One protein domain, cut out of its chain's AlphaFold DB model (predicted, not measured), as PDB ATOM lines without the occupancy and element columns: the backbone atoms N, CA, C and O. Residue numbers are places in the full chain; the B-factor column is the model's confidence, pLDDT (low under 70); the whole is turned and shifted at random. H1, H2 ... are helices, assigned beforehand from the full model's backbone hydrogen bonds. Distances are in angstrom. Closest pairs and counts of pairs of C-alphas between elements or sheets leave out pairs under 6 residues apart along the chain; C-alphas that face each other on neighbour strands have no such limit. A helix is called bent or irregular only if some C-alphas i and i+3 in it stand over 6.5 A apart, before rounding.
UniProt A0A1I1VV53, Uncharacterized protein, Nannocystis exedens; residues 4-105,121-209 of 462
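What this domain is: This is residues 4 to 105 and 121 to 209 of the 462 residues of an uncharacterized protein of Nannocystis exedens (UniProt A0A1I1VV53). A four-helix up-and-down bundle, H6 to H9, packs through H9 across a second group, H2 to H5, in which long H5 and H2 run side by side, opposite ways, and the hairpin of H3 and H4 closes a ring of contacts with them. The last part of H5 reaches away from the bundle, with short H1 packed near its end. The printed part has 191 residues with nine named helices, H1 to H9 in chain order, and no named strand; the class is all helix. It is compact, with a radius of gyration of the C-alphas of 17.8 A, and spans 50 by 41 by 40 A.

How they stand to each other: H1, residues 4 to 7, touches H5, residues 72 to 101, with C-alphas 5 and 100 closest at 6.5 A. H2, residues 11 to 29, touches H5 at a shallow tilt of 29 degrees, opposite ways; Val 13 and Met 89 have the closest C-alphas, 5.2 A. H2 forms a hairpin with H3, residues 36 to 48, at 38 degrees, only just steep; C-alphas 26 and 38 are closest, 6.0 A. H3 forms a hairpin with H4, residues 55 to 66, at 8 degrees; C-alphas 46 and 58 are closest, 5.9 A. H4 touches residues 73 to 81 of H5, the hub; C-alphas 61 and 74 are closest, 4.4 A. H6, residues 121 to 140, H7, residues 147 to 161, H8, residues 164 to 183, and H9, residues 194 to 207, form the bundle, each running against the one before. H9 is about perpendicular to H2, at 90 degrees, and only just so to H5, at 73 degrees; its C-alpha 202 is 4.9 A from C-alpha 79 of H5, the closest pair. H7 and H9 are apart. Each O i to N i+4 pair is within hydrogen-bond range in H3, H4, H5 and H9, against 13 of 15 in H2, 15 of 16 in H6, 6 of 11 in H7 and 14 of 16 in H8; H1 is too short for such a pair.

Where its parts are: H1 begins at C-alpha 4, (-65.574, -18.228, 15.960). From first to last C-alpha H2 measures 28.1 A, H5 42.7 A, H6 29.6 A and H8 28.9 A. H7 is only just irregular, with C-alphas 149 and 152 6.7 A apart; H8 is irregular, with C-alphas 165 and 168 7.9 A apart, and has a kink of 33 degrees near residue 171. H9 ends at C-alpha 207, (-32.010, -10.434, 4.955).

The domain as a whole: The two C-alphas farthest apart, those of Ser 102 and Gly 148, are 53.2 A apart. Residues 106 to 120 are not printed, and C-alphas 105 and 121 are 38.5 A apart across the cut. Of the links that are printed whole, none is long. Mean pLDDT of the printed part is 93.3; residues 185 to 188, between H8 and H9, are under 70.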
ATOM      1  N   LEU A   4     -64.631 -19.184  16.539       78.38
ATOM      2  CA  LEU A   4     -65.574 -18.228  15.960       78.38
ATOM      3  C   LEU A   4     -65.179 -16.762  16.182       78.38
ATOM      4  O   LEU A   4     -65.472 -15.925  15.328       78.38
ATOM      5  N   ASP A   5     -64.461 -16.461  17.265       82.62
ATOM      6  CA  ASP A   5     -64.020 -15.101  17.591       82.62
ATOM      7  C   ASP A   5     -62.920 -14.593  16.634       82.62
ATOM      8  O   ASP A   5     -62.592 -13.407  16.628       82.62
ATOM      9  N   LEU A   6     -62.370 -15.472  15.786       88.44
ATOM     10  CA  LEU A   6     -61.386 -15.132  14.754       88.44
ATOM     11  C   LEU A   6     -62.016 -14.547  13.482       88.44
ATOM     12  O   LEU A   6     -61.299 -14.197  12.555       88.44
ATOM     13  N   LYS A   7     -63.343 -14.414  13.385       79.81
ATOM     14  CA  LYS A   7     -63.958 -13.774  12.205       79.81
ATOM     15  C   LYS A   7     -63.680 -12.283  12.108       79.81
ATOM     16  O   LYS A   7     -63.618 -11.744  11.006       79.81
ATOM     17  N   THR A   8     -63.525 -11.628  13.251       88.12
ATOM     18  CA  THR A   8     -63.230 -10.202  13.302       88.12
ATOM     19  C   THR A   8     -61.731 -10.029  13.437       88.12
ATOM     20  O   THR A   8     -61.131 -10.456  14.423       88.12
ATOM     21  N   VAL A   9     -61.111  -9.412  12.439       93.88
ATOM     22  CA  VAL A   9     -59.691  -9.062  12.499       93.88
ATOM     23  C   VAL A   9     -59.502  -7.925  13.509       93.88
ATOM     24  O   VAL A   9     -60.343  -7.025  13.551       93.88
ATOM     25  N   PRO A  10     -58.441  -7.931  14.338       94.94
ATOM     26  CA  PRO A  10     -58.201  -6.842  15.273       94.94
ATOM     27  C   PRO A  10     -58.045  -5.513  14.528       94.94
ATOM     28  O   PRO A  10     -57.264  -5.425  13.585       94.94
ATOM     29  N   GLU A  11     -58.734  -4.470  14.990       95.44
ATOM     30  CA  GLU A  11     -58.706  -3.137  14.371       95.44
ATOM     31  C   GLU A  11     -57.277  -2.607  14.105       95.44
ATOM     32  O   GLU A  11     -57.012  -2.164  12.986       95.44
ATOM     33  N   PRO A  12     -56.296  -2.743  15.028       95.50
ATOM     34  CA  PRO A  12     -54.922  -2.315  14.748       95.50
ATOM     35  C   PRO A  12     -54.266  -3.044  13.566       95.50
ATOM     36  O   PRO A  12     -53.409  -2.475  12.891       95.50
ATOM     37  N   VAL A  13     -54.652  -4.296  13.294       97.31
ATOM     38  CA  VAL A  13     -54.142  -5.065  12.147       97.31
ATOM     39  C   VAL A  13     -54.693  -4.490  10.844       97.31
ATOM     40  O   VAL A  13     -53.932  -4.345   9.892       97.31
ATOM     41  N   VAL A  14     -55.977  -4.118  10.810       96.81
ATOM     42  CA  VAL A  14     -56.616  -3.491   9.640       96.81
ATOM     43  C   VAL A  14     -55.957  -2.145   9.333       96.81
ATOM     44  O   VAL A  14     -55.465  -1.943   8.226       96.81
ATOM     45  N   GLN A  15     -55.830  -1.275  10.336       95.94
ATOM     46  CA  GLN A  15     -55.203   0.045  10.191       95.94
ATOM     47  C   GLN A  15     -53.743  -0.045   9.722       95.94
ATOM     48  O   GLN A  15     -53.295   0.727   8.872       95.94
ATOM     49  N   THR A  16     -52.991  -1.015  10.253       97.06
ATOM     50  CA  THR A  16     -51.598  -1.235   9.841       97.06
ATOM     51  C   THR A  16     -51.522  -1.762   8.406       97.06
ATOM     52  O   THR A  16     -50.685  -1.294   7.637       97.06
ATOM     53  N   ALA A  17     -52.416  -2.674   8.010       96.56
ATOM     54  CA  ALA A  17     -52.490  -3.172   6.637       96.56
ATOM     55  C   ALA A  17     -52.805  -2.051   5.632       96.56
ATOM     56  O   ALA A  17     -52.200  -2.005   4.565       96.56
ATOM     57  N   GLU A  18     -53.695  -1.116   5.974       96.31
ATOM     58  CA  GLU A  18     -54.009   0.047   5.132       96.31
ATOM     59  C   GLU A  18     -52.819   1.005   4.987       96.31
ATOM     60  O   GLU A  18     -52.544   1.512   3.896       96.31
ATOM     61  N   LEU A  19     -52.077   1.253   6.072       96.56
ATOM     62  CA  LEU A  19     -50.846   2.043   6.022       96.56
ATOM     63  C   LEU A  19     -49.795   1.390   5.113       96.56
ATOM     64  O   LEU A  19     -49.207   2.077   4.276       96.56
ATOM     65  N   ILE A  20     -49.593   0.075   5.243       97.06
ATOM     66  CA  ILE A  20     -48.670  -0.687   4.393       97.06
ATOM     67  C   ILE A  20     -49.147  -0.688   2.939       97.06
ATOM     68  O   ILE A  20     -48.347  -0.438   2.047       97.06
ATOM     69  N   GLY A  21     -50.444  -0.865   2.684       96.25
ATOM     70  CA  GLY A  21     -51.005  -0.820   1.332       96.25
ATOM     71  C   GLY A  21     -50.722   0.504   0.615       96.25
ATOM     72  O   GLY A  21     -50.339   0.495  -0.556       96.25
ATOM     73  N   ARG A  22     -50.816   1.636   1.328       96.62
ATOM     74  CA  ARG A  22     -50.431   2.955   0.796       96.62
ATOM     75  C   ARG A  22     -48.925   3.082   0.566       96.62
ATOM     76  O   ARG A  22     -48.512   3.694  -0.414       96.62
ATOM     77  N   LEU A  23     -48.088   2.530   1.446       97.44
ATOM     78  CA  LEU A  23     -46.637   2.479   1.219       97.44
ATOM     79  C   LEU A  23     -46.309   1.659  -0.037       97.44
ATOM     80  O   LEU A  23     -45.475   2.066  -0.843       97.44
ATOM     81  N   ASP A  24     -46.996   0.539  -0.234       97.25
ATOM     82  CA  ASP A  24     -46.784  -0.362  -1.361       97.25
ATOM     83  C   ASP A  24     -47.138   0.310  -2.708       97.25
ATOM     84  O   ASP A  24     -46.541  -0.008  -3.736       97.25
ATOM     85  N   GLU A  25     -48.039   1.302  -2.730       95.56
ATOM     86  CA  GLU A  25     -48.316   2.144  -3.916       95.56
ATOM     87  C   GLU A  25     -47.107   2.991  -4.342       95.56
ATOM     88  O   GLU A  25     -46.897   3.257  -5.534       95.56
ATOM     89  N   VAL A  26     -46.260   3.380  -3.386       97.06
ATOM     90  CA  VAL A  26     -45.008   4.092  -3.675       97.06
ATOM     91  C   VAL A  26     -44.038   3.175  -4.423       97.06
ATOM     92  O   VAL A  26     -43.375   3.626  -5.351       97.06
ATOM     93  N   PHE A  27     -44.002   1.880  -4.094       97.12
ATOM     94  CA  PHE A  27     -43.196   0.890  -4.820       97.12
ATOM     95  C   PHE A  27     -43.725   0.592  -6.223       97.12
ATOM     96  O   PHE A  27     -42.940   0.284  -7.116       97.12
ATOM     97  N   GLU A  28     -45.036   0.688  -6.450       94.06
ATOM     98  CA  GLU A  28     -45.593   0.532  -7.795       94.06
ATOM     99  C   GLU A  28     -45.156   1.690  -8.708       94.06
ATOM    100  O   GLU A  28     -44.691   1.454  -9.824       94.06
ATOM    101  N   SER A  29     -45.249   2.932  -8.217       93.50
ATOM    102  CA  SER A  29     -44.907   4.145  -8.981       93.50
ATOM    103  C   SER A  29     -43.405   4.453  -9.057       93.50
ATOM    104  O   SER A  29     -42.949   4.984 -10.075       93.50
ATOM    105  N   GLY A  30     -42.646   4.092  -8.020       96.56
ATOM    106  CA  GLY A  30     -41.200   4.270  -7.902       96.56
ATOM    107  C   GLY A  30     -40.787   5.485  -7.067       96.56
ATOM    108  O   GLY A  30     -41.327   6.587  -7.196       96.56
ATOM    109  N   PHE A  31     -39.749   5.310  -6.245       97.75
ATOM    110  CA  PHE A  31     -39.178   6.377  -5.411       97.75
ATOM    111  C   PHE A  31     -38.473   7.472  -6.231       97.75
ATOM    112  O   PHE A  31     -38.260   8.573  -5.727       97.75
ATOM    113  N   GLY A  32     -38.163   7.223  -7.507       96.50
ATOM    114  CA  GLY A  32     -37.664   8.246  -8.428       96.50
ATOM    115  C   GLY A  32     -38.701   9.314  -8.805       96.50
ATOM    116  O   GLY A  32     -38.335  10.338  -9.377       96.50
ATOM    117  N   ARG A  33     -39.993   9.088  -8.515       94.12
ATOM    118  CA  ARG A  33     -41.115   9.941  -8.950       94.12
ATOM    119  C   ARG A  33     -42.115  10.191  -7.816       94.12
ATOM    120  O   ARG A  33     -43.318   9.988  -7.971       94.12
ATOM    121  N   LEU A  34     -41.618  10.615  -6.654       95.50
ATOM    122  CA  LEU A  34     -42.464  10.868  -5.486       95.50
ATOM    123  C   LEU A  34     -43.435  12.031  -5.730       95.50
ATOM    124  O   LEU A  34     -43.032  13.179  -5.915       95.50
ATOM    125  N   SER A  35     -44.731  11.726  -5.692       94.06
ATOM    126  CA  SER A  35     -45.796  12.727  -5.662       94.06
ATOM    127  C   SER A  35     -45.948  13.338  -4.260       94.06
ATOM    128  O   SER A  35     -45.441  12.805  -3.268       94.06
ATOM    129  N   SER A  36     -46.714  14.426  -4.145       94.19
ATOM    130  CA  SER A  36     -47.096  14.983  -2.838       94.19
ATOM    131  C   SER A  36     -47.862  13.973  -1.974       94.19
ATOM    132  O   SER A  36     -47.649  13.929  -0.764       94.19
ATOM    133  N   ALA A  37     -48.697  13.126  -2.587       95.06
ATOM    134  CA  ALA A  37     -49.399  12.047  -1.898       95.06
ATOM    135  C   ALA A  37     -48.423  10.981  -1.371       95.06
ATOM    136  O   ALA A  37     -48.526  10.578  -0.215       95.06
ATOM    137  N   ASN A  38     -47.415  10.593  -2.165       95.88
ATOM    138  CA  ASN A  38     -46.394   9.630  -1.736       95.88
ATOM    139  C   ASN A  38     -45.608  10.164  -0.529       95.88
ATOM    140  O   ASN A  38     -45.381   9.435   0.434       95.88
ATOM    141  N   LEU A  39     -45.235  11.449  -0.540       95.62
ATOM    142  CA  LEU A  39     -44.542  12.084   0.585       95.62
ATOM    143  C   LEU A  39     -45.404  12.131   1.858       95.62
ATOM    144  O   LEU A  39     -44.886  11.911   2.950       95.62
ATOM    145  N   GLN A  40     -46.717  12.359   1.738       96.00
ATOM    146  CA  GLN A  40     -47.644  12.306   2.879       96.00
ATOM    147  C   GLN A  40     -47.800  10.888   3.445       96.00
ATOM    148  O   GLN A  40     -47.858  10.717   4.664       96.00
ATOM    149  N   THR A  41     -47.835   9.869   2.581       96.81
ATOM    150  CA  THR A  41     -47.822   8.461   2.998       96.81
ATOM    151  C   THR A  41     -46.549   8.133   3.772       96.81
ATOM    152  O   THR A  41     -46.625   7.563   4.859       96.81
ATOM    153  N   LEU A  42     -45.384   8.545   3.262       97.50
ATOM    154  CA  LEU A  42     -44.107   8.347   3.947       97.50
ATOM    155  C   LEU A  42     -44.074   9.069   5.303       97.50
ATOM    156  O   LEU A  42     -43.710   8.462   6.303       97.50
ATOM    157  N   ALA A  43     -44.532  10.321   5.378       96.31
ATOM    158  CA  ALA A  43     -44.619  11.051   6.645       96.31
ATOM    159  C   ALA A  43     -45.565  10.371   7.656       96.31
ATOM    160  O   ALA A  43     -45.268  10.316   8.849       96.31
ATOM    161  N   SER A  44     -46.682   9.812   7.177       96.31
ATOM    162  CA  SER A  44     -47.620   9.043   8.005       96.31
ATOM    163  C   SER A  44     -46.968   7.773   8.558       96.31
ATOM    164  O   SER A  44     -47.163   7.455   9.727       96.31
ATOM    165  N   LEU A  45     -46.155   7.084   7.745       96.81
ATOM    166  CA  LEU A  45     -45.349   5.952   8.197       96.81
ATOM    167  C   LEU A  45     -44.383   6.386   9.309       96.81
ATOM    168  O   LEU A  45     -44.395   5.773  10.367       96.81
ATOM    169  N   ALA A  46     -43.609   7.458   9.113       97.00
ATOM    170  CA  ALA A  46     -42.696   7.991  10.134       97.00
ATOM    171  C   ALA A  46     -43.401   8.264  11.471       97.00
ATOM    172  O   ALA A  46     -42.956   7.804  12.523       97.00
ATOM    173  N   ALA A  47     -44.558   8.929  11.419       96.75
ATOM    174  CA  ALA A  47     -45.351   9.238  12.602       96.75
ATOM    175  C   ALA A  47     -45.796   7.978  13.369       96.75
ATOM    176  O   ALA A  47     -45.804   7.983  14.600       96.75
ATOM    177  N   SER A  48     -46.115   6.880  12.673       96.81
ATOM    178  CA  SER A  48     -46.467   5.599  13.309       96.81
ATOM    179  C   SER A  48     -45.306   4.946  14.068       96.81
ATOM    180  O   SER A  48     -45.550   4.103  14.929       96.81
ATOM    181  N   PHE A  49     -44.061   5.336  13.788       97.50
ATOM    182  CA  PHE A  49     -42.863   4.847  14.477       97.50
ATOM    183  C   PHE A  49     -42.372   5.782  15.588       97.50
ATOM    184  O   PHE A  49     -41.323   5.514  16.182       97.50
ATOM    185  N   ALA A  50     -43.114   6.844  15.916       96.38
ATOM    186  CA  ALA A  50     -42.767   7.751  17.003       96.38
ATOM    187  C   ALA A  50     -42.549   6.993  18.330       96.38
ATOM    188  O   ALA A  50     -43.352   6.154  18.734       96.38
ATOM    189  N   GLY A  51     -41.436   7.283  19.009       95.69
ATOM    190  CA  GLY A  51     -41.053   6.617  20.261       95.69
ATOM    191  C   GLY A  51     -40.411   5.234  20.094       95.69
ATOM    192  O   GLY A  51     -40.063   4.606  21.091       95.69
ATOM    193  N   THR A  52     -40.219   4.757  18.860       96.56
ATOM    194  CA  THR A  52     -39.481   3.518  18.576       96.56
ATOM    195  C   THR A  52     -38.024   3.811  18.190       96.56
ATOM    196  O   THR A  52     -37.716   4.922  17.755       96.56
ATOM    197  N   PRO A  53     -37.119   2.813  18.247       96.75
ATOM    198  CA  PRO A  53     -35.746   2.963  17.751       96.75
ATOM    199  C   PRO A  53     -35.627   3.309  16.258       96.75
ATOM    200  O   PRO A  53     -34.554   3.709  15.816       96.75
ATOM    201  N   LEU A  54     -36.698   3.144  15.470       96.94
ATOM    202  CA  LEU A  54     -36.709   3.468  14.041       96.94
ATOM    203  C   LEU A  54     -37.138   4.910  13.746       96.94
ATOM    204  O   LEU A  54     -36.997   5.319  12.599       96.94
ATOM    205  N   ALA A  55     -37.617   5.678  14.733       97.88
ATOM    206  CA  ALA A  55     -38.163   7.021  14.516       97.88
ATOM    207  C   ALA A  55     -37.176   7.956  13.791       97.88
ATOM    208  O   ALA A  55     -37.423   8.371  12.662       97.88
ATOM    209  N   GLU A  56     -36.019   8.223  14.403       98.00
ATOM    210  CA  GLU A  56     -35.012   9.137  13.849       98.00
ATOM    211  C   GLU A  56     -34.413   8.638  12.517       98.00
ATOM    212  O   GLU A  56     -34.367   9.418  11.560       98.00
ATOM    213  N   PRO A  57     -34.002   7.357  12.378       98.12
ATOM    214  CA  PRO A  57     -33.542   6.842  11.089       98.12
ATOM    215  C   PRO A  57     -34.583   6.979   9.974       98.12
ATOM    216  O   PRO A  57     -34.221   7.255   8.828       98.12
ATOM    217  N   LEU A  58     -35.864   6.769  10.288       98.12
ATOM    218  CA  LEU A  58     -36.947   6.820   9.313       98.12
ATOM    219  C   LEU A  58     -37.243   8.260   8.889       98.12
ATOM    220  O   LEU A  58     -37.349   8.517   7.690       98.12
ATOM    221  N   ASP A  59     -37.267   9.204   9.830       98.06
ATOM    222  CA  ASP A  59     -37.387  10.636   9.533       98.06
ATOM    223  C   ASP A  59     -36.248  11.114   8.620       98.06
ATOM    224  O   ASP A  59     -36.483  11.781   7.607       98.06
ATOM    225  N   ALA A  60     -35.008  10.717   8.926       97.88
ATOM    226  CA  ALA A  60     -33.844  11.045   8.109       97.88
ATOM    227  C   ALA A  60     -33.947  10.449   6.694       97.88
ATOM    228  O   ALA A  60     -33.674  11.144   5.709       97.88
ATOM    229  N   ALA A  61     -34.380   9.188   6.583       98.06
ATOM    230  CA  ALA A  61     -34.573   8.517   5.303       98.06
ATOM    231  C   ALA A  61     -35.641   9.206   4.445       98.06
ATOM    232  O   ALA A  61     -35.404   9.484   3.269       98.06
ATOM    233  N   ILE A  62     -36.789   9.542   5.033       97.69
ATOM    234  CA  ILE A  62     -37.892  10.208   4.332       97.69
ATOM    235  C   ILE A  62     -37.482  11.615   3.890       97.69
ATOM    236  O   ILE A  62     -37.737  11.997   2.745       97.69
ATOM    237  N   ALA A  63     -36.787  12.367   4.747       96.94
ATOM    238  CA  ALA A  63     -36.267  13.682   4.391       96.94
ATOM    239  C   ALA A  63     -35.262  13.607   3.227       96.94
ATOM    240  O   ALA A  63     -35.292  14.456   2.336       96.94
ATOM    241  N   GLY A  64     -34.382  12.600   3.219       97.50
ATOM    242  CA  GLY A  64     -33.443  12.346   2.125       97.50
ATOM    243  C   GLY A  64     -34.139  12.008   0.812       97.50
ATOM    244  O   GLY A  64     -33.883  12.649  -0.207       97.50
ATOM    245  N   LEU A  65     -35.084  11.069   0.839       96.88
ATOM    246  CA  LEU A  65     -35.860  10.676  -0.340       96.88
ATOM    247  C   LEU A  65     -36.677  11.841  -0.912       96.88
ATOM    248  O   LEU A  65     -36.742  11.996  -2.130       96.88
ATOM    249  N   GLY A  66     -37.216  12.716  -0.058       95.62
ATOM    250  CA  GLY A  66     -37.883  13.951  -0.485       95.62
ATOM    251  C   GLY A  66     -36.966  14.938  -1.222       95.62
ATOM    252  O   GLY A  66     -37.452  15.749  -2.005       95.62
ATOM    253  N   ARG A  67     -35.644  14.848  -1.021       96.38
ATOM    254  CA  ARG A  67     -34.614  15.592  -1.770       96.38
ATOM    255  C   ARG A  67     -34.001  14.783  -2.920       96.38
ATOM    256  O   ARG A  67     -32.980  15.193  -3.466       96.38
ATOM    257  N   SER A  68     -34.586  13.631  -3.256       95.75
ATOM    258  CA  SER A  68     -34.059  12.684  -4.247       95.75
ATOM    259  C   SER A  68     -32.657  12.146  -3.913       95.75
ATOM    260  O   SER A  68     -31.872  11.824  -4.802       95.75
ATOM    261  N   GLU A  69     -32.334  12.031  -2.622       97.00
ATOM    262  CA  GLU A  69     -31.113  11.385  -2.142       97.00
ATOM    263  C   GLU A  69     -31.347   9.871  -2.012       97.00
ATOM    264  O   GLU A  69     -31.907   9.387  -1.021       97.00
ATOM    265  N   PHE A  70     -30.921   9.116  -3.026       96.81
ATOM    266  CA  PHE A  70     -31.063   7.661  -3.068       96.81
ATOM    267  C   PHE A  70     -29.784   6.972  -2.592       96.81
ATOM    268  O   PHE A  70     -28.793   6.899  -3.314       96.81
ATOM    269  N   VAL A  71     -29.811   6.478  -1.357       95.94
ATOM    270  CA  VAL A  71     -28.697   5.759  -0.732       95.94
ATOM    271  C   VAL A  71     -29.216   4.529   0.007       95.94
ATOM    272  O   VAL A  71     -30.320   4.558   0.555       95.94
ATOM    273  N   ASP A  72     -28.388   3.482   0.077       94.88
ATOM    274  CA  ASP A  72     -28.708   2.164   0.657       94.88
ATOM    275  C   ASP A  72     -29.450   2.262   2.002       94.88
ATOM    276  O   ASP A  72     -30.547   1.727   2.177       94.88
ATOM    277  N   ARG A  73     -28.911   3.065   2.932       96.56
ATOM    278  CA  ARG A  73     -29.474   3.238   4.281       96.56
ATOM    279  C   ARG A  73     -30.935   3.713   4.297       96.56
ATOM    280  O   ARG A  73     -31.666   3.342   5.208       96.56
ATOM    281  N   HIS A  74     -31.377   4.514   3.321       97.81
ATOM    282  CA  HIS A  74     -32.757   5.013   3.294       97.81
ATOM    283  C   HIS A  74     -33.739   3.869   3.008       97.81
ATOM    284  O   HIS A  74     -34.744   3.717   3.701       97.81
ATOM    285  N   PHE A  75     -33.411   3.015   2.039       98.38
ATOM    286  CA  PHE A  75     -34.236   1.867   1.666       98.38
ATOM    287  C   PHE A  75     -34.163   0.743   2.702       98.38
ATOM    288  O   PHE A  75     -35.184   0.121   3.000       98.38
ATOM    289  N   ALA A  76     -32.996   0.532   3.317       98.00
ATOM    290  CA  ALA A  76     -32.830  -0.385   4.441       98.00
ATOM    291  C   ALA A  76     -33.763  -0.041   5.615       98.00
ATOM    292  O   ALA A  76     -34.431  -0.926   6.155       98.00
ATOM    293  N   VAL A  77     -33.858   1.242   5.987       98.00
ATOM    294  CA  VAL A  77     -34.739   1.696   7.074       98.00
ATOM    295  C   VAL A  77     -36.218   1.553   6.708       98.00
ATOM    296  O   VAL A  77     -36.999   1.108   7.546       98.00
ATOM    297  N   ILE A  78     -36.614   1.845   5.463       98.25
ATOM    298  CA  ILE A  78     -37.992   1.608   4.995       98.25
ATOM    299  C   ILE A  78     -38.348   0.121   5.074       98.25
ATOM    300  O   ILE A  78     -39.420  -0.230   5.568       98.25
ATOM    301  N   ALA A  79     -37.446  -0.761   4.635       98.06
ATOM    302  CA  ALA A  79     -37.653  -2.201   4.729       98.06
ATOM    303  C   ALA A  79     -37.778  -2.661   6.190       98.06
ATOM    304  O   ALA A  79     -38.668  -3.447   6.515       98.06
ATOM    305  N   ALA A  80     -36.932  -2.139   7.084       97.06
ATOM    306  CA  ALA A  80     -36.999  -2.430   8.513       97.06
ATOM    307  C   ALA A  80     -38.317  -1.944   9.141       97.06
ATOM    308  O   ALA A  80     -38.939  -2.693   9.891       97.06
ATOM    309  N   ALA A  81     -38.780  -0.738   8.797       97.69
ATOM    310  CA  ALA A  81     -40.060  -0.199   9.254       97.69
ATOM    311  C   ALA A  81     -41.234  -1.060   8.767       97.69
ATOM    312  O   ALA A  81     -42.059  -1.500   9.567       97.69
ATOM    313  N   ARG A  82     -41.279  -1.401   7.473       97.44
ATOM    314  CA  ARG A  82     -42.333  -2.270   6.926       97.44
ATOM    315  C   ARG A  82     -42.322  -3.661   7.570       97.44
ATOM    316  O   ARG A  82     -43.375  -4.167   7.952       97.44
ATOM    317  N   ALA A  83     -41.145  -4.260   7.763       96.94
ATOM    318  CA  ALA A  83     -41.006  -5.541   8.459       96.94
ATOM    319  C   ALA A  83     -41.452  -5.464   9.930       96.94
ATOM    320  O   ALA A  83     -42.135  -6.367  10.407       96.94
ATOM    321  N   ALA A  84     -41.129  -4.381  10.641       97.00
ATOM    322  CA  ALA A  84     -41.558  -4.170  12.022       97.00
ATOM    323  C   ALA A  84     -43.083  -4.004  12.141       97.00
ATOM    324  O   ALA A  84     -43.688  -4.574  13.048       97.00
ATOM    325  N   ALA A  85     -43.717  -3.296  11.200       97.00
ATOM    326  CA  ALA A  85     -45.173  -3.170  11.137       97.00
ATOM    327  C   ALA A  85     -45.853  -4.536  10.909       97.00
ATOM    328  O   ALA A  85     -46.783  -4.898  11.631       97.00
ATOM    329  N   HIS A  86     -45.328  -5.355   9.990       97.06
ATOM    330  CA  HIS A  86     -45.777  -6.739   9.822       97.06
ATOM    331  C   HIS A  86     -45.527  -7.611  11.056       97.06
ATOM    332  O   HIS A  86     -46.369  -8.444  11.395       97.06
ATOM    333  N   GLY A  87     -44.418  -7.397  11.764       96.75
ATOM    334  CA  GLY A  87     -44.137  -8.050  13.037       96.75
ATOM    335  C   GLY A  87     -45.181  -7.721  14.107       96.75
ATOM    336  O   GLY A  87     -45.686  -8.624  14.770       96.75
ATOM    337  N   ALA A  88     -45.580  -6.452  14.216       96.75
ATOM    338  CA  ALA A  88     -46.643  -6.022  15.123       96.75
ATOM    339  C   ALA A  88     -48.008  -6.634  14.757       96.75
ATOM    340  O   ALA A  88     -48.722  -7.118  15.638       96.75
ATOM    341  N   MET A  89     -48.353  -6.680  13.464       97.62
ATOM    342  CA  MET A  89     -49.567  -7.359  12.991       97.62
ATOM    343  C   MET A  89     -49.545  -8.852  13.332       97.62
ATOM    344  O   MET A  89     -50.522  -9.378  13.858       97.62
ATOM    345  N   HIS A  90     -48.425  -9.530  13.070       97.19
ATOM    346  CA  HIS A  90     -48.230 -10.934  13.424       97.19
ATOM    347  C   HIS A  90     -48.450 -11.166  14.923       97.19
ATOM    348  O   HIS A  90     -49.195 -12.068  15.296       97.19
ATOM    349  N   ASP A  91     -47.857 -10.344  15.787       96.25
ATOM    350  CA  ASP A  91     -47.973 -10.515  17.237       96.25
ATOM    351  C   ASP A  91     -49.410 -10.293  17.734       96.25
ATOM    352  O   ASP A  91     -49.884 -11.033  18.601       96.25
ATOM    353  N   ALA A  92     -50.140  -9.340  17.145       96.75
ATOM    354  CA  ALA A  92     -51.563  -9.142  17.418       96.75
ATOM    355  C   ALA A  92     -52.411 -10.351  16.979       96.75
ATOM    356  O   ALA A  92     -53.279 -10.805  17.730       96.75
ATOM    357  N   LEU A  93     -52.131 -10.916  15.801       97.19
ATOM    358  CA  LEU A  93     -52.819 -12.097  15.273       97.19
ATOM    359  C   LEU A  93     -52.523 -13.352  16.101       97.19
ATOM    360  O   LEU A  93     -53.443 -14.084  16.462       97.19
ATOM    361  N   VAL A  94     -51.261 -13.585  16.473       95.69
ATOM    362  CA  VAL A  94     -50.882 -14.700  17.353       95.69
ATOM    363  C   VAL A  94     -51.526 -14.537  18.726       95.69
ATOM    364  O   VAL A  94     -52.042 -15.513  19.268       95.69
ATOM    365  N   ALA A  95     -51.572 -13.322  19.283       95.00
ATOM    366  CA  ALA A  95     -52.269 -13.069  20.541       95.00
ATOM    367  C   ALA A  95     -53.772 -13.388  20.445       95.00
ATOM    368  O   ALA A  95     -54.312 -14.024  21.353       95.00
ATOM    369  N   GLN A  96     -54.428 -13.001  19.346       95.88
ATOM    370  CA  GLN A  96     -55.832 -13.328  19.089       95.88
ATOM    371  C   GLN A  96     -56.046 -14.847  18.984       95.88
ATOM    372  O   GLN A  96     -56.933 -15.388  19.645       95.88
ATOM    373  N   ALA A  97     -55.204 -15.547  18.217       95.06
ATOM    374  CA  ALA A  97     -55.254 -17.001  18.079       95.06
ATOM    375  C   ALA A  97     -55.045 -17.712  19.425       95.06
ATOM    376  O   ALA A  97     -55.804 -18.614  19.776       95.06
ATOM    377  N   CYS A  98     -54.069 -17.274  20.221       93.62
ATOM    378  CA  CYS A  98     -53.811 -17.823  21.552       93.62
ATOM    379  C   CYS A  98     -55.014 -17.645  22.483       93.62
ATOM    380  O   CYS A  98     -55.401 -18.593  23.163       93.62
ATOM    381  N   ALA A  99     -55.653 -16.470  22.471       93.31
ATOM    382  CA  ALA A  99     -56.871 -16.225  23.239       93.31
ATOM    383  C   ALA A  99     -58.030 -17.134  22.780       93.31
ATOM    384  O   ALA A  99     -58.669 -17.786  23.611       93.31
ATOM    385  N   ALA A 100     -58.243 -17.255  21.464       93.31
ATOM    386  CA  ALA A 100     -59.237 -18.146  20.856       93.31
ATOM    387  C   ALA A 100     -58.968 -19.637  21.116       93.31
ATOM    388  O   ALA A 100     -59.873 -20.459  21.050       93.31
ATOM    389  N   LEU A 101     -57.731 -20.013  21.430       91.31
ATOM    390  CA  LEU A 101     -57.353 -21.394  21.729       91.31
ATOM    391  C   LEU A 101     -57.162 -21.639  23.230       91.31
ATOM    392  O   LEU A 101     -56.916 -22.771  23.633       91.31
ATOM    393  N   SER A 102     -57.304 -20.596  24.059       91.75
ATOM    394  CA  SER A 102     -57.000 -20.607  25.499       91.75
ATOM    395  C   SER A 102     -55.586 -21.127  25.798       91.75
ATOM    396  O   SER A 102     -55.379 -21.929  26.707       91.75
ATOM    397  N   ARG A 103     -54.610 -20.687  24.996       90.69
ATOM    398  CA  ARG A 103     -53.200 -21.096  25.061       90.69
ATOM    399  C   ARG A 103     -52.305 -19.939  25.512       90.69
ATOM    400  O   ARG A 103     -52.631 -18.780  25.244       90.69
ATOM    401  N   PRO A 104     -51.164 -20.234  26.159       90.94
ATOM    402  CA  PRO A 104     -50.132 -19.229  26.373       90.94
ATOM    403  C   PRO A 104     -49.557 -18.764  25.031       90.94
ATOM    404  O   PRO A 104     -49.598 -19.494  24.036       90.94
ATOM    405  N   ARG A 105     -48.997 -17.551  25.014       90.62
ATOM    406  CA  ARG A 105     -48.275 -17.058  23.840       90.62
ATOM    407  C   ARG A 105     -47.029 -17.922  23.602       90.62
ATOM    408  O   ARG A 105     -46.351 -18.254  24.571       90.62
ATOM    409  N   PRO A 121     -16.046 -13.302   3.851       80.56
ATOM    410  CA  PRO A 121     -16.087 -11.910   3.389       80.56
ATOM    411  C   PRO A 121     -16.846 -11.723   2.067       80.56
ATOM    412  O   PRO A 121     -17.518 -10.715   1.862       80.56
ATOM    413  N   ARG A 122     -16.798 -12.734   1.189       88.81
ATOM    414  CA  ARG A 122     -17.532 -12.754  -0.082       88.81
ATOM    415  C   ARG A 122     -19.049 -12.643   0.107       88.81
ATOM    416  O   ARG A 122     -19.696 -12.007  -0.717       88.81
ATOM    417  N   ALA A 123     -19.610 -13.215   1.173       90.62
ATOM    418  CA  ALA A 123     -21.044 -13.149   1.433       90.62
ATOM    419  C   ALA A 123     -21.500 -11.700   1.650       90.62
ATOM    420  O   ALA A 123     -22.498 -11.288   1.073       90.62
ATOM    421  N   ALA A 124     -20.737 -10.897   2.400       91.19
ATOM    422  CA  ALA A 124     -21.069  -9.490   2.633       91.19
ATOM    423  C   ALA A 124     -21.112  -8.674   1.325       91.19
ATOM    424  O   ALA A 124     -22.059  -7.922   1.110       91.19
ATOM    425  N   VAL A 125     -20.143  -8.890   0.428       93.88
ATOM    426  CA  VAL A 125     -20.084  -8.228  -0.893       93.88
ATOM    427  C   VAL A 125     -21.277  -8.620  -1.774       93.88
ATOM    428  O   VAL A 125     -21.874  -7.776  -2.445       93.88
ATOM    429  N   LEU A 126     -21.663  -9.900  -1.761       96.12
ATOM    430  CA  LEU A 126     -22.843 -10.363  -2.492       96.12
ATOM    431  C   LEU A 126     -24.123  -9.723  -1.944       96.12
ATOM    432  O   LEU A 126     -24.956  -9.276  -2.725       96.12
ATOM    433  N   LEU A 127     -24.265  -9.618  -0.621       95.94
ATOM    434  CA  LEU A 127     -25.431  -8.984  -0.003       95.94
ATOM    435  C   LEU A 127     -25.502  -7.478  -0.279       95.94
ATOM    436  O   LEU A 127     -26.591  -6.960  -0.496       95.94
ATOM    437  N   GLU A 128     -24.371  -6.777  -0.341       96.06
ATOM    438  CA  GLU A 128     -24.330  -5.386  -0.812       96.06
ATOM    439  C   GLU A 128     -24.818  -5.262  -2.261       96.06
ATOM    440  O   GLU A 128     -25.653  -4.411  -2.561       96.06
ATOM    441  N   SER A 129     -24.391  -6.181  -3.134       96.94
ATOM    442  CA  SER A 129     -24.857  -6.234  -4.528       96.94
ATOM    443  C   SER A 129     -26.371  -6.471  -4.622       96.94
ATOM    444  O   SER A 129     -27.041  -5.883  -5.468       96.94
ATOM    445  N   VAL A 130     -26.932  -7.293  -3.724       97.75
ATOM    446  CA  VAL A 130     -28.388  -7.489  -3.612       97.75
ATOM    447  C   VAL A 130     -29.083  -6.194  -3.204       97.75
ATOM    448  O   VAL A 130     -30.068  -5.821  -3.834       97.75
ATOM    449  N   ARG A 131     -28.589  -5.489  -2.178       97.88
ATOM    450  CA  ARG A 131     -29.220  -4.238  -1.724       97.88
ATOM    451  C   ARG A 131     -29.187  -3.153  -2.795       97.88
ATOM    452  O   ARG A 131     -30.196  -2.480  -2.986       97.88
ATOM    453  N   GLN A 132     -28.087  -3.042  -3.538       97.38
ATOM    454  CA  GLN A 132     -27.985  -2.127  -4.674       97.38
ATOM    455  C   GLN A 132     -29.045  -2.433  -5.743       97.38
ATOM    456  O   GLN A 132     -29.784  -1.536  -6.145       97.38
ATOM    457  N   TRP A 133     -29.183  -3.701  -6.144       97.69
ATOM    458  CA  TRP A 133     -30.217  -4.117  -7.097       97.69
ATOM    459  C   TRP A 133     -31.631  -3.816  -6.582       97.69
ATOM    460  O   TRP A 133     -32.445  -3.224  -7.286       97.69
ATOM    461  N   LEU A 134     -31.923  -4.146  -5.322       98.06
ATOM    462  CA  LEU A 134     -33.217  -3.853  -4.702       98.06
ATOM    463  C   LEU A 134     -33.503  -2.343  -4.648       98.06
ATOM    464  O   LEU A 134     -34.640  -1.929  -4.878       98.06
ATOM    465  N   MET A 135     -32.498  -1.515  -4.365       97.94
ATOM    466  CA  MET A 135     -32.629  -0.060  -4.401       97.94
ATOM    467  C   MET A 135     -33.000   0.423  -5.810       97.94
ATOM    468  O   MET A 135     -33.924   1.221  -5.950       97.94
ATOM    469  N   GLU A 136     -32.345  -0.092  -6.850       97.12
ATOM    470  CA  GLU A 136     -32.662   0.238  -8.245       97.12
ATOM    471  C   GLU A 136     -34.105  -0.136  -8.613       97.12
ATOM    472  O   GLU A 136     -34.815   0.684  -9.202       97.12
ATOM    473  N   LEU A 137     -34.587  -1.312  -8.182       96.81
ATOM    474  CA  LEU A 137     -35.989  -1.707  -8.368       96.81
ATOM    475  C   LEU A 137     -36.959  -0.726  -7.698       96.81
ATOM    476  O   LEU A 137     -37.953  -0.328  -8.302       96.81
ATOM    477  N   ALA A 138     -36.673  -0.323  -6.457       97.69
ATOM    478  CA  ALA A 138     -37.524   0.599  -5.711       97.69
ATOM    479  C   ALA A 138     -37.523   2.008  -6.330       97.69
ATOM    480  O   ALA A 138     -38.571   2.650  -6.408       97.69
ATOM    481  N   ILE A 139     -36.372   2.493  -6.806       97.88
ATOM    482  CA  ILE A 139     -36.264   3.788  -7.495       97.88
ATOM    483  C   ILE A 139     -37.085   3.775  -8.785       97.88
ATOM    484  O   ILE A 139     -37.863   4.706  -9.013       97.88
ATOM    485  N   ALA A 140     -36.930   2.732  -9.606       95.94
ATOM    486  CA  ALA A 140     -37.650   2.592 -10.868       95.94
ATOM    487  C   ALA A 140     -39.163   2.433 -10.651       95.94
ATOM    488  O   ALA A 140     -39.960   3.055 -11.356       95.94
ATOM    489  N   GLY A 141     -39.555   1.645  -9.650       95.19
ATOM    490  CA  GLY A 141     -40.936   1.266  -9.382       95.19
ATOM    491  C   GLY A 141     -41.408   0.122 -10.274       95.19
ATOM    492  O   GLY A 141     -41.101   0.077 -11.466       95.19
ATOM    493  N   PHE A 142     -42.182  -0.801  -9.703       93.81
ATOM    494  CA  PHE A 142     -42.574  -2.047 -10.370       93.81
ATOM    495  C   PHE A 142     -43.349  -1.840 -11.675       93.81
ATOM    496  O   PHE A 142     -43.204  -2.641 -12.595       93.81
ATOM    497  N   ALA A 143     -44.119  -0.757 -11.799       90.56
ATOM    498  CA  ALA A 143     -44.850  -0.448 -13.027       90.56
ATOM    499  C   ALA A 143     -43.948   0.012 -14.190       90.56
ATOM    500  O   ALA A 143     -44.425   0.104 -15.319       90.56
ATOM    501  N   ASN A 144     -42.673   0.321 -13.926       90.62
ATOM    502  CA  ASN A 144     -41.730   0.874 -14.904       90.62
ATOM    503  C   ASN A 144     -40.531  -0.043 -15.172       90.62
ATOM    504  O   ASN A 144     -39.571   0.387 -15.810       90.62
ATOM    505  N   LEU A 145     -40.542  -1.266 -14.638       90.56
ATOM    506  CA  LEU A 145     -39.461  -2.214 -14.865       90.56
ATOM    507  C   LEU A 145     -39.541  -2.802 -16.273       90.56
ATOM    508  O   LEU A 145     -40.616  -3.051 -16.817       90.56
ATOM    509  N   GLU A 146     -38.368  -3.078 -16.826       87.06
ATOM    510  CA  GLU A 146     -38.195  -3.767 -18.098       87.06
ATOM    511  C   GLU A 146     -37.247  -4.950 -17.906       87.06
ATOM    512  O   GLU A 146     -36.355  -4.917 -17.055       87.06
ATOM    513  N   VAL A 147     -37.381  -5.983 -18.742       87.69
ATOM    514  CA  VAL A 147     -36.543  -7.195 -18.678       87.69
ATOM    515  C   VAL A 147     -35.046  -6.858 -18.715       87.69
ATOM    516  O   VAL A 147     -34.255  -7.468 -17.996       87.69
ATOM    517  N   GLY A 148     -34.649  -5.838 -19.486       87.31
ATOM    518  CA  GLY A 148     -33.259  -5.380 -19.567       87.31
ATOM    519  C   GLY A 148     -32.676  -4.875 -18.239       87.31
ATOM    520  O   GLY A 148     -31.473  -5.001 -18.032       87.31
ATOM    521  N   ALA A 149     -33.511  -4.368 -17.327       87.44
ATOM    522  CA  ALA A 149     -33.095  -3.949 -15.986       87.44
ATOM    523  C   ALA A 149     -32.976  -5.129 -15.002       87.44
ATOM    524  O   ALA A 149     -32.286  -5.028 -13.991       87.44
ATOM    525  N   LEU A 150     -33.632  -6.257 -15.292       91.94
ATOM    526  CA  LEU A 150     -33.674  -7.432 -14.417       91.94
ATOM    527  C   LEU A 150     -32.548  -8.426 -14.713       91.94
ATOM    528  O   LEU A 150     -31.891  -8.916 -13.795       91.94
ATOM    529  N   LEU A 151     -32.300  -8.707 -15.997       91.19
ATOM    530  CA  LEU A 151     -31.349  -9.737 -16.437       91.19
ATOM    531  C   LEU A 151     -29.916  -9.593 -15.890       91.19
ATOM    532  O   LEU A 151     -29.313 -10.627 -15.590       91.19
ATOM    533  N   PRO A 152     -29.344  -8.383 -15.710       93.69
ATOM    534  CA  PRO A 152     -27.994  -8.249 -15.161       93.69
ATOM    535  C   PRO A 152     -27.819  -8.873 -13.769       93.69
ATOM    536  O   PRO A 152     -26.719  -9.309 -13.430       93.69
ATOM    537  N   PHE A 153     -28.892  -8.976 -12.974       96.06
ATOM    538  CA  PHE A 153     -28.839  -9.559 -11.633       96.06
ATOM    539  C   PHE A 153     -28.575 -11.076 -11.634       96.06
ATOM    540  O   PHE A 153     -28.107 -11.612 -10.628       96.06
ATOM    541  N   GLN A 154     -28.788 -11.772 -12.759       94.62
ATOM    542  CA  GLN A 154     -28.600 -13.223 -12.856       94.62
ATOM    543  C   GLN A 154     -27.187 -13.668 -12.445       94.62
ATOM    544  O   GLN A 154     -27.037 -14.647 -11.723       94.62
ATOM    545  N   ALA A 155     -26.145 -12.922 -12.829       94.56
ATOM    546  CA  ALA A 155     -24.767 -13.263 -12.465       94.56
ATOM    547  C   ALA A 155     -24.520 -13.168 -10.946       94.56
ATOM    548  O   ALA A 155     -23.796 -13.985 -10.371       94.56
ATOM    549  N   THR A 156     -25.144 -12.189 -10.286       96.50
ATOM    550  CA  THR A 156     -25.112 -12.052  -8.825       96.50
ATOM    551  C   THR A 156     -25.875 -13.196  -8.165       96.50
ATOM    552  O   THR A 156     -25.374 -13.789  -7.209       96.50
ATOM    553  N   LEU A 157     -27.046 -13.555  -8.697       95.44
ATOM    554  CA  LEU A 157     -27.837 -14.680  -8.208       95.44
ATOM    555  C   LEU A 157     -27.074 -16.007  -8.321       95.44
ATOM    556  O   LEU A 157     -27.015 -16.749  -7.343       95.44
ATOM    557  N   ASP A 158     -26.411 -16.270  -9.446       93.81
ATOM    558  CA  ASP A 158     -25.583 -17.467  -9.636       93.81
ATOM    559  C   ASP A 158     -24.449 -17.538  -8.595       93.81
ATOM    560  O   ASP A 158     -24.154 -18.600  -8.040       93.81
ATOM    561  N   ALA A 159     -23.828 -16.396  -8.278       95.19
ATOM    562  CA  ALA A 159     -22.797 -16.315  -7.246       95.19
ATOM    563  C   ALA A 159     -23.352 -16.539  -5.826       95.19
ATOM    564  O   ALA A 159     -22.666 -17.148  -5.005       95.19
ATOM    565  N   ILE A 160     -24.579 -16.088  -5.547       94.25
ATOM    566  CA  ILE A 160     -25.289 -16.345  -4.284       94.25
ATOM    567  C   ILE A 160     -25.662 -17.826  -4.167       94.25
ATOM    568  O   ILE A 160     -25.448 -18.427  -3.119       94.25
ATOM    569  N   MET A 161     -26.159 -18.440  -5.242       90.56
ATOM    570  CA  MET A 161     -26.486 -19.871  -5.288       90.56
ATOM    571  C   MET A 161     -25.258 -20.762  -5.063       90.56
ATOM    572  O   MET A 161     -25.391 -21.880  -4.566       90.56
ATOM    573  N   ALA A 162     -24.066 -20.272  -5.408       90.88
ATOM    574  CA  ALA A 162     -22.805 -20.963  -5.164       90.88
ATOM    575  C   ALA A 162     -22.299 -20.854  -3.709       90.88
ATOM    576  O   ALA A 162     -21.334 -21.540  -3.370       90.88
ATOM    577  N   GLU A 163     -22.913 -20.022  -2.859       90.75
ATOM    578  CA  GLU A 163     -22.542 -19.838  -1.451       90.75
ATOM    579  C   GLU A 163     -23.521 -20.592  -0.526       90.75
ATOM    580  O   GLU A 163     -24.648 -20.133  -0.316       90.75
ATOM    581  N   PRO A 164     -23.116 -21.726   0.083       85.50
ATOM    582  CA  PRO A 164     -23.997 -22.527   0.935       85.50
ATOM    583  C   PRO A 164     -24.613 -21.750   2.102       85.50
ATOM    584  O   PRO A 164     -25.764 -22.002   2.466       85.50
ATOM    585  N   ALA A 165     -23.883 -20.783   2.673       85.56
ATOM    586  CA  ALA A 165     -24.395 -19.961   3.767       85.56
ATOM    587  C   ALA A 165     -25.588 -19.081   3.345       85.56
ATOM    588  O   ALA A 165     -26.389 -18.691   4.192       85.56
ATOM    589  N   LEU A 166     -25.739 -18.796   2.048       90.31
ATOM    590  CA  LEU A 166     -26.775 -17.930   1.487       90.31
ATOM    591  C   LEU A 166     -27.921 -18.710   0.825       90.31
ATOM    592  O   LEU A 166     -28.701 -18.128   0.074       90.31
ATOM    593  N   VAL A 167     -28.092 -20.004   1.126       87.38
ATOM    594  CA  VAL A 167     -29.163 -20.839   0.538       87.38
ATOM    595  C   VAL A 167     -30.563 -20.232   0.701       87.38
ATOM    596  O   VAL A 167     -31.400 -20.321  -0.197       87.38
ATOM    597  N   ARG A 168     -30.812 -19.562   1.833       88.00
ATOM    598  CA  ARG A 168     -32.075 -18.866   2.101       88.00
ATOM    599  C   ARG A 168     -32.282 -17.692   1.141       88.00
ATOM    600  O   ARG A 168     -33.377 -17.529   0.610       88.00
ATOM    601  N   HIS A 169     -31.244 -16.883   0.935       92.44
ATOM    602  CA  HIS A 169     -31.262 -15.756   0.004       92.44
ATOM    603  C   HIS A 169     -31.407 -16.246  -1.428       92.44
ATOM    604  O   HIS A 169     -32.240 -15.716  -2.147       92.44
ATOM    605  N   ALA A 170     -30.663 -17.288  -1.805       91.06
ATOM    606  CA  ALA A 170     -30.738 -17.909  -3.119       91.06
ATOM    607  C   ALA A 170     -32.178 -18.302  -3.469       91.06
ATOM    608  O   ALA A 170     -32.684 -17.868  -4.496       91.06
ATOM    609  N   ALA A 171     -32.860 -19.045  -2.588       88.31
ATOM    610  CA  ALA A 171     -34.237 -19.485  -2.821       88.31
ATOM    611  C   ALA A 171     -35.239 -18.319  -2.921       88.31
ATOM    612  O   ALA A 171     -36.145 -18.348  -3.752       88.31
ATOM    613  N   LEU A 172     -35.083 -17.291  -2.077       92.25
ATOM    614  CA  LEU A 172     -35.948 -16.109  -2.096       92.25
ATOM    615  C   LEU A 172     -35.742 -15.281  -3.372       92.25
ATOM    616  O   LEU A 172     -36.708 -14.936  -4.045       92.25
ATOM    617  N   LEU A 173     -34.488 -14.974  -3.698       94.94
ATOM    618  CA  LEU A 173     -34.118 -14.120  -4.824       94.94
ATOM    619  C   LEU A 173     -34.368 -14.810  -6.163       94.94
ATOM    620  O   LEU A 173     -34.794 -14.139  -7.097       94.94
ATOM    621  N   SER A 174     -34.169 -16.130  -6.258       91.69
ATOM    622  CA  SER A 174     -34.511 -16.878  -7.469       91.69
ATOM    623  C   SER A 174     -36.011 -16.847  -7.733       91.69
ATOM    624  O   SER A 174     -36.414 -16.567  -8.852       91.69
ATOM    625  N   GLY A 175     -36.835 -17.078  -6.702       90.00
ATOM    626  CA  GLY A 175     -38.291 -17.006  -6.845       90.00
ATOM    627  C   GLY A 175     -38.769 -15.591  -7.170       90.00
ATOM    628  O   GLY A 175     -39.641 -15.416  -8.011       90.00
ATOM    629  N   PHE A 176     -38.169 -14.567  -6.552       93.81
ATOM    630  CA  PHE A 176     -38.543 -13.182  -6.827       93.81
ATOM    631  C   PHE A 176     -38.147 -12.737  -8.241       93.81
ATOM    632  O   PHE A 176     -38.960 -12.131  -8.934       93.81
ATOM    633  N   LEU A 177     -36.928 -13.056  -8.690       93.38
ATOM    634  CA  LEU A 177     -36.482 -12.742 -10.048       93.38
ATOM    635  C   LEU A 177     -37.343 -13.452 -11.100       93.38
ATOM    636  O   LEU A 177     -37.735 -12.824 -12.079       93.38
ATOM    637  N   ASP A 178     -37.657 -14.729 -10.887       89.62
ATOM    638  CA  ASP A 178     -38.507 -15.512 -11.787       89.62
ATOM    639  C   ASP A 178     -39.932 -14.939 -11.883       89.62
ATOM    640  O   ASP A 178     -40.465 -14.758 -12.979       89.62
ATOM    641  N   GLU A 179     -40.518 -14.537 -10.751       90.25
ATOM    642  CA  GLU A 179     -41.837 -13.902 -10.722       90.25
ATOM    643  C   GLU A 179     -41.845 -12.550 -11.450       90.25
ATOM    644  O   GLU A 179     -42.767 -12.268 -12.217       90.25
ATOM    645  N   LEU A 180     -40.798 -11.734 -11.271       91.38
ATOM    646  CA  LEU A 180     -40.621 -10.496 -12.031       91.38
ATOM    647  C   LEU A 180     -40.562 -10.804 -13.536       91.38
ATOM    648  O   LEU A 180     -41.350 -10.259 -14.303       91.38
ATOM    649  N   LEU A 181     -39.684 -11.716 -13.961       89.69
ATOM    650  CA  LEU A 181     -39.511 -12.078 -15.374       89.69
ATOM    651  C   LEU A 181     -40.767 -12.706 -16.002       89.69
ATOM    652  O   LEU A 181     -40.985 -12.531 -17.199       89.69
ATOM    653  N   THR A 182     -41.601 -13.390 -15.216       86.25
ATOM    654  CA  THR A 182     -42.855 -14.003 -15.686       86.25
ATOM    655  C   THR A 182     -43.969 -12.977 -15.888       86.25
ATOM    656  O   THR A 182     -44.762 -13.099 -16.822       86.25
ATOM    657  N   VAL A 183     -44.056 -11.970 -15.013       82.50
ATOM    658  CA  VAL A 183     -45.156 -10.991 -15.036       82.50
ATOM    659  C   VAL A 183     -44.985  -9.938 -16.124       82.50
ATOM    660  O   VAL A 183     -46.000  -9.450 -16.608       82.50
ATOM    661  N   PHE A 184     -43.762  -9.577 -16.533       74.19
ATOM    662  CA  PHE A 184     -43.552  -8.604 -17.615       74.19
ATOM    663  C   PHE A 184     -43.794  -9.259 -18.983       74.19
ATOM    664  O   PHE A 184     -42.927  -9.984 -19.481       74.19
ATOM    665  N   PRO A 185     -44.959  -9.027 -19.623       59.81
ATOM    666  CA  PRO A 185     -45.276  -9.702 -20.867       59.81
ATOM    667  C   PRO A 185     -44.471  -9.089 -22.015       59.81
ATOM    668  O   PRO A 185     -44.092  -7.918 -21.982       59.81
ATOM    669  N   ALA A 186     -44.313  -9.834 -23.111       60.50
ATOM    670  CA  ALA A 186     -43.852  -9.239 -24.367       60.50
ATOM    671  C   ALA A 186     -44.834  -8.163 -24.893       60.50
ATOM    672  O   ALA A 186     -44.422  -7.247 -25.605       60.50
ATOM    673  N   HIS A 187     -46.127  -8.257 -24.533       51.28
ATOM    674  CA  HIS A 187     -47.199  -7.342 -24.944       51.28
ATOM    675  C   HIS A 187     -48.243  -7.128 -23.828       51.28
ATOM    676  O   HIS A 187     -48.759  -8.096 -23.278       51.28
ATOM    677  N   GLY A 188     -48.620  -5.873 -23.551       65.19
ATOM    678  CA  GLY A 188     -49.675  -5.504 -22.589       65.19
ATOM    679  C   GLY A 188     -49.155  -4.858 -21.298       65.19
ATOM    680  O   GLY A 188     -47.950  -4.790 -21.072       65.19
ATOM    681  N   LYS A 189     -50.068  -4.345 -20.459       71.31
ATOM    682  CA  LYS A 189     -49.721  -3.804 -19.135       71.31
ATOM    683  C   LYS A 189     -49.665  -4.964 -18.126       71.31
ATOM    684  O   LYS A 189     -50.676  -5.658 -18.011       71.31
ATOM    685  N   PRO A 190     -48.547  -5.180 -17.414       75.88
ATOM    686  CA  PRO A 190     -48.451  -6.233 -16.407       75.88
ATOM    687  C   PRO A 190     -49.439  -5.986 -15.259       75.88
ATOM    688  O   PRO A 190     -49.596  -4.851 -14.799       75.88
ATOM    689  N   GLU A 191     -50.085  -7.048 -14.778       84.44
ATOM    690  CA  GLU A 191     -50.802  -7.026 -13.503       84.44
ATOM    691  C   GLU A 191     -49.780  -7.257 -12.388       84.44
ATOM    692  O   GLU A 191     -49.291  -8.365 -12.194       84.44
ATOM    693  N   VAL A 192     -49.400  -6.183 -11.698       87.69
ATOM    694  CA  VAL A 192     -48.368  -6.227 -10.658       87.69
ATOM    695  C   VAL A 192     -48.980  -6.767  -9.360       87.69
ATOM    696  O   VAL A 192     -49.842  -6.093  -8.786       87.69
ATOM    697  N   PRO A 193     -48.529  -7.921  -8.824       91.56
ATOM    698  CA  PRO A 193     -48.992  -8.442  -7.539       91.56
ATOM    699  C   PRO A 193     -48.324  -7.667  -6.391       91.56
ATOM    700  O   PRO A 193     -47.476  -8.174  -5.656       91.56
ATOM    701  N   ARG A 194     -48.710  -6.394  -6.255       92.56
ATOM    702  CA  ARG A 194     -48.044  -5.355  -5.459       92.56
ATOM    703  C   ARG A 194     -47.647  -5.816  -4.057       92.56
ATOM    704  O   ARG A 194     -46.466  -5.792  -3.735       92.56
ATOM    705  N   LEU A 195     -48.611  -6.282  -3.258       91.75
ATOM    706  CA  LEU A 195     -48.376  -6.723  -1.874       91.75
ATOM    707  C   LEU A 195     -47.268  -7.785  -1.807       91.75
ATOM    708  O   LEU A 195     -46.318  -7.670  -1.036       91.75
ATOM    709  N   ARG A 196     -47.359  -8.790  -2.683       92.88
ATOM    710  CA  ARG A 196     -46.417  -9.906  -2.741       92.88
ATOM    711  C   ARG A 196     -45.021  -9.454  -3.163       92.88
ATOM    712  O   ARG A 196     -44.041  -9.868  -2.553       92.88
ATOM    713  N   TRP A 197     -44.907  -8.595  -4.171       95.50
ATOM    714  CA  TRP A 197     -43.602  -8.101  -4.617       95.50
ATOM    715  C   TRP A 197     -42.933  -7.191  -3.595       95.50
ATOM    716  O   TRP A 197     -41.727  -7.309  -3.382       95.50
ATOM    717  N   VAL A 198     -43.690  -6.333  -2.904       97.06
ATOM    718  CA  VAL A 198     -43.112  -5.511  -1.832       97.06
ATOM    719  C   VAL A 198     -42.740  -6.373  -0.618       97.06
ATOM    720  O   VAL A 198     -41.716  -6.107   0.013       97.06
ATOM    721  N   ASP A 199     -43.470  -7.453  -0.320       95.94
ATOM    722  CA  ASP A 199     -43.067  -8.440   0.696       95.94
ATOM    723  C   ASP A 199     -41.737  -9.116   0.352       95.94
ATOM    724  O   ASP A 199     -40.830  -9.157   1.189       95.94
ATOM    725  N   LEU A 200     -41.590  -9.602  -0.884       96.19
ATOM    726  CA  LEU A 200     -40.356 -10.231  -1.362       96.19
ATOM    727  C   LEU A 200     -39.187  -9.240  -1.368       96.19
ATOM    728  O   LEU A 200     -38.097  -9.582  -0.900       96.19
ATOM    729  N   TRP A 201     -39.420  -8.002  -1.809       98.12
ATOM    730  CA  TRP A 201     -38.436  -6.921  -1.762       98.12
ATOM    731  C   TRP A 201     -38.007  -6.613  -0.322       98.12
ATOM    732  O   TRP A 201     -36.816  -6.611  -0.015       98.12
ATOM    733  N   THR A 202     -38.973  -6.441   0.587       97.81
ATOM    734  CA  THR A 202     -38.729  -6.133   2.007       97.81
ATOM    735  C   THR A 202     -37.925  -7.243   2.664       97.81
ATOM    736  O   THR A 202     -36.925  -6.982   3.335       97.81
ATOM    737  N   ARG A 203     -38.330  -8.502   2.449       96.44
ATOM    738  CA  ARG A 203     -37.637  -9.670   2.997       96.44
ATOM    739  C   ARG A 203     -36.210  -9.753   2.469       96.44
ATOM    740  O   ARG A 203     -35.298  -9.982   3.258       96.44
ATOM    741  N   SER A 204     -36.024  -9.549   1.167       96.81
ATOM    742  CA  SER A 204     -34.708  -9.592   0.527       96.81
ATOM    743  C   SER A 204     -33.796  -8.486   1.054       96.81
ATOM    744  O   SER A 204     -32.635  -8.758   1.358       96.81
ATOM    745  N   MET A 205     -34.324  -7.272   1.244       97.75
ATOM    746  CA  MET A 205     -33.578  -6.137   1.788       97.75
ATOM    747  C   MET A 205     -33.142  -6.406   3.231       97.75
ATOM    748  O   MET A 205     -31.950  -6.350   3.525       97.75
ATOM    749  N   VAL A 206     -34.076  -6.788   4.114       95.56
ATOM    750  CA  VAL A 206     -33.788  -7.078   5.533       95.56
ATOM    751  C   VAL A 206     -32.788  -8.223   5.684       95.56
ATOM    752  O   VAL A 206     -31.835  -8.109   6.454       95.56
ATOM    753  N   LEU A 207     -32.953  -9.312   4.926       93.75
ATOM    754  CA  LEU A 207     -32.010 -10.434   4.955       93.75
ATOM    755  C   LEU A 207     -30.621 -10.052   4.428       93.75
ATOM    756  O   LEU A 207     -29.647 -10.716   4.770       93.75
ATOM    757  N   SER A 208     -30.513  -9.005   3.612       95.31
ATOM    758  CA  SER A 208     -29.244  -8.557   3.030       95.31
ATOM    759  C   SER A 208     -28.526  -7.498   3.867       95.31
ATOM    760  O   SER A 208     -27.450  -7.059   3.472       95.31
ATOM    761  N   LEU A 209     -29.069  -7.088   5.019       93.38
ATOM    762  CA  LEU A 209     -28.412  -6.123   5.916       93.38
ATOM    763  C   LEU A 209     -27.175  -6.706   6.604       93.38
ATOM    764  O   LEU A 209     -26.229  -5.978   6.896       93.38
TER     765      LEU A 209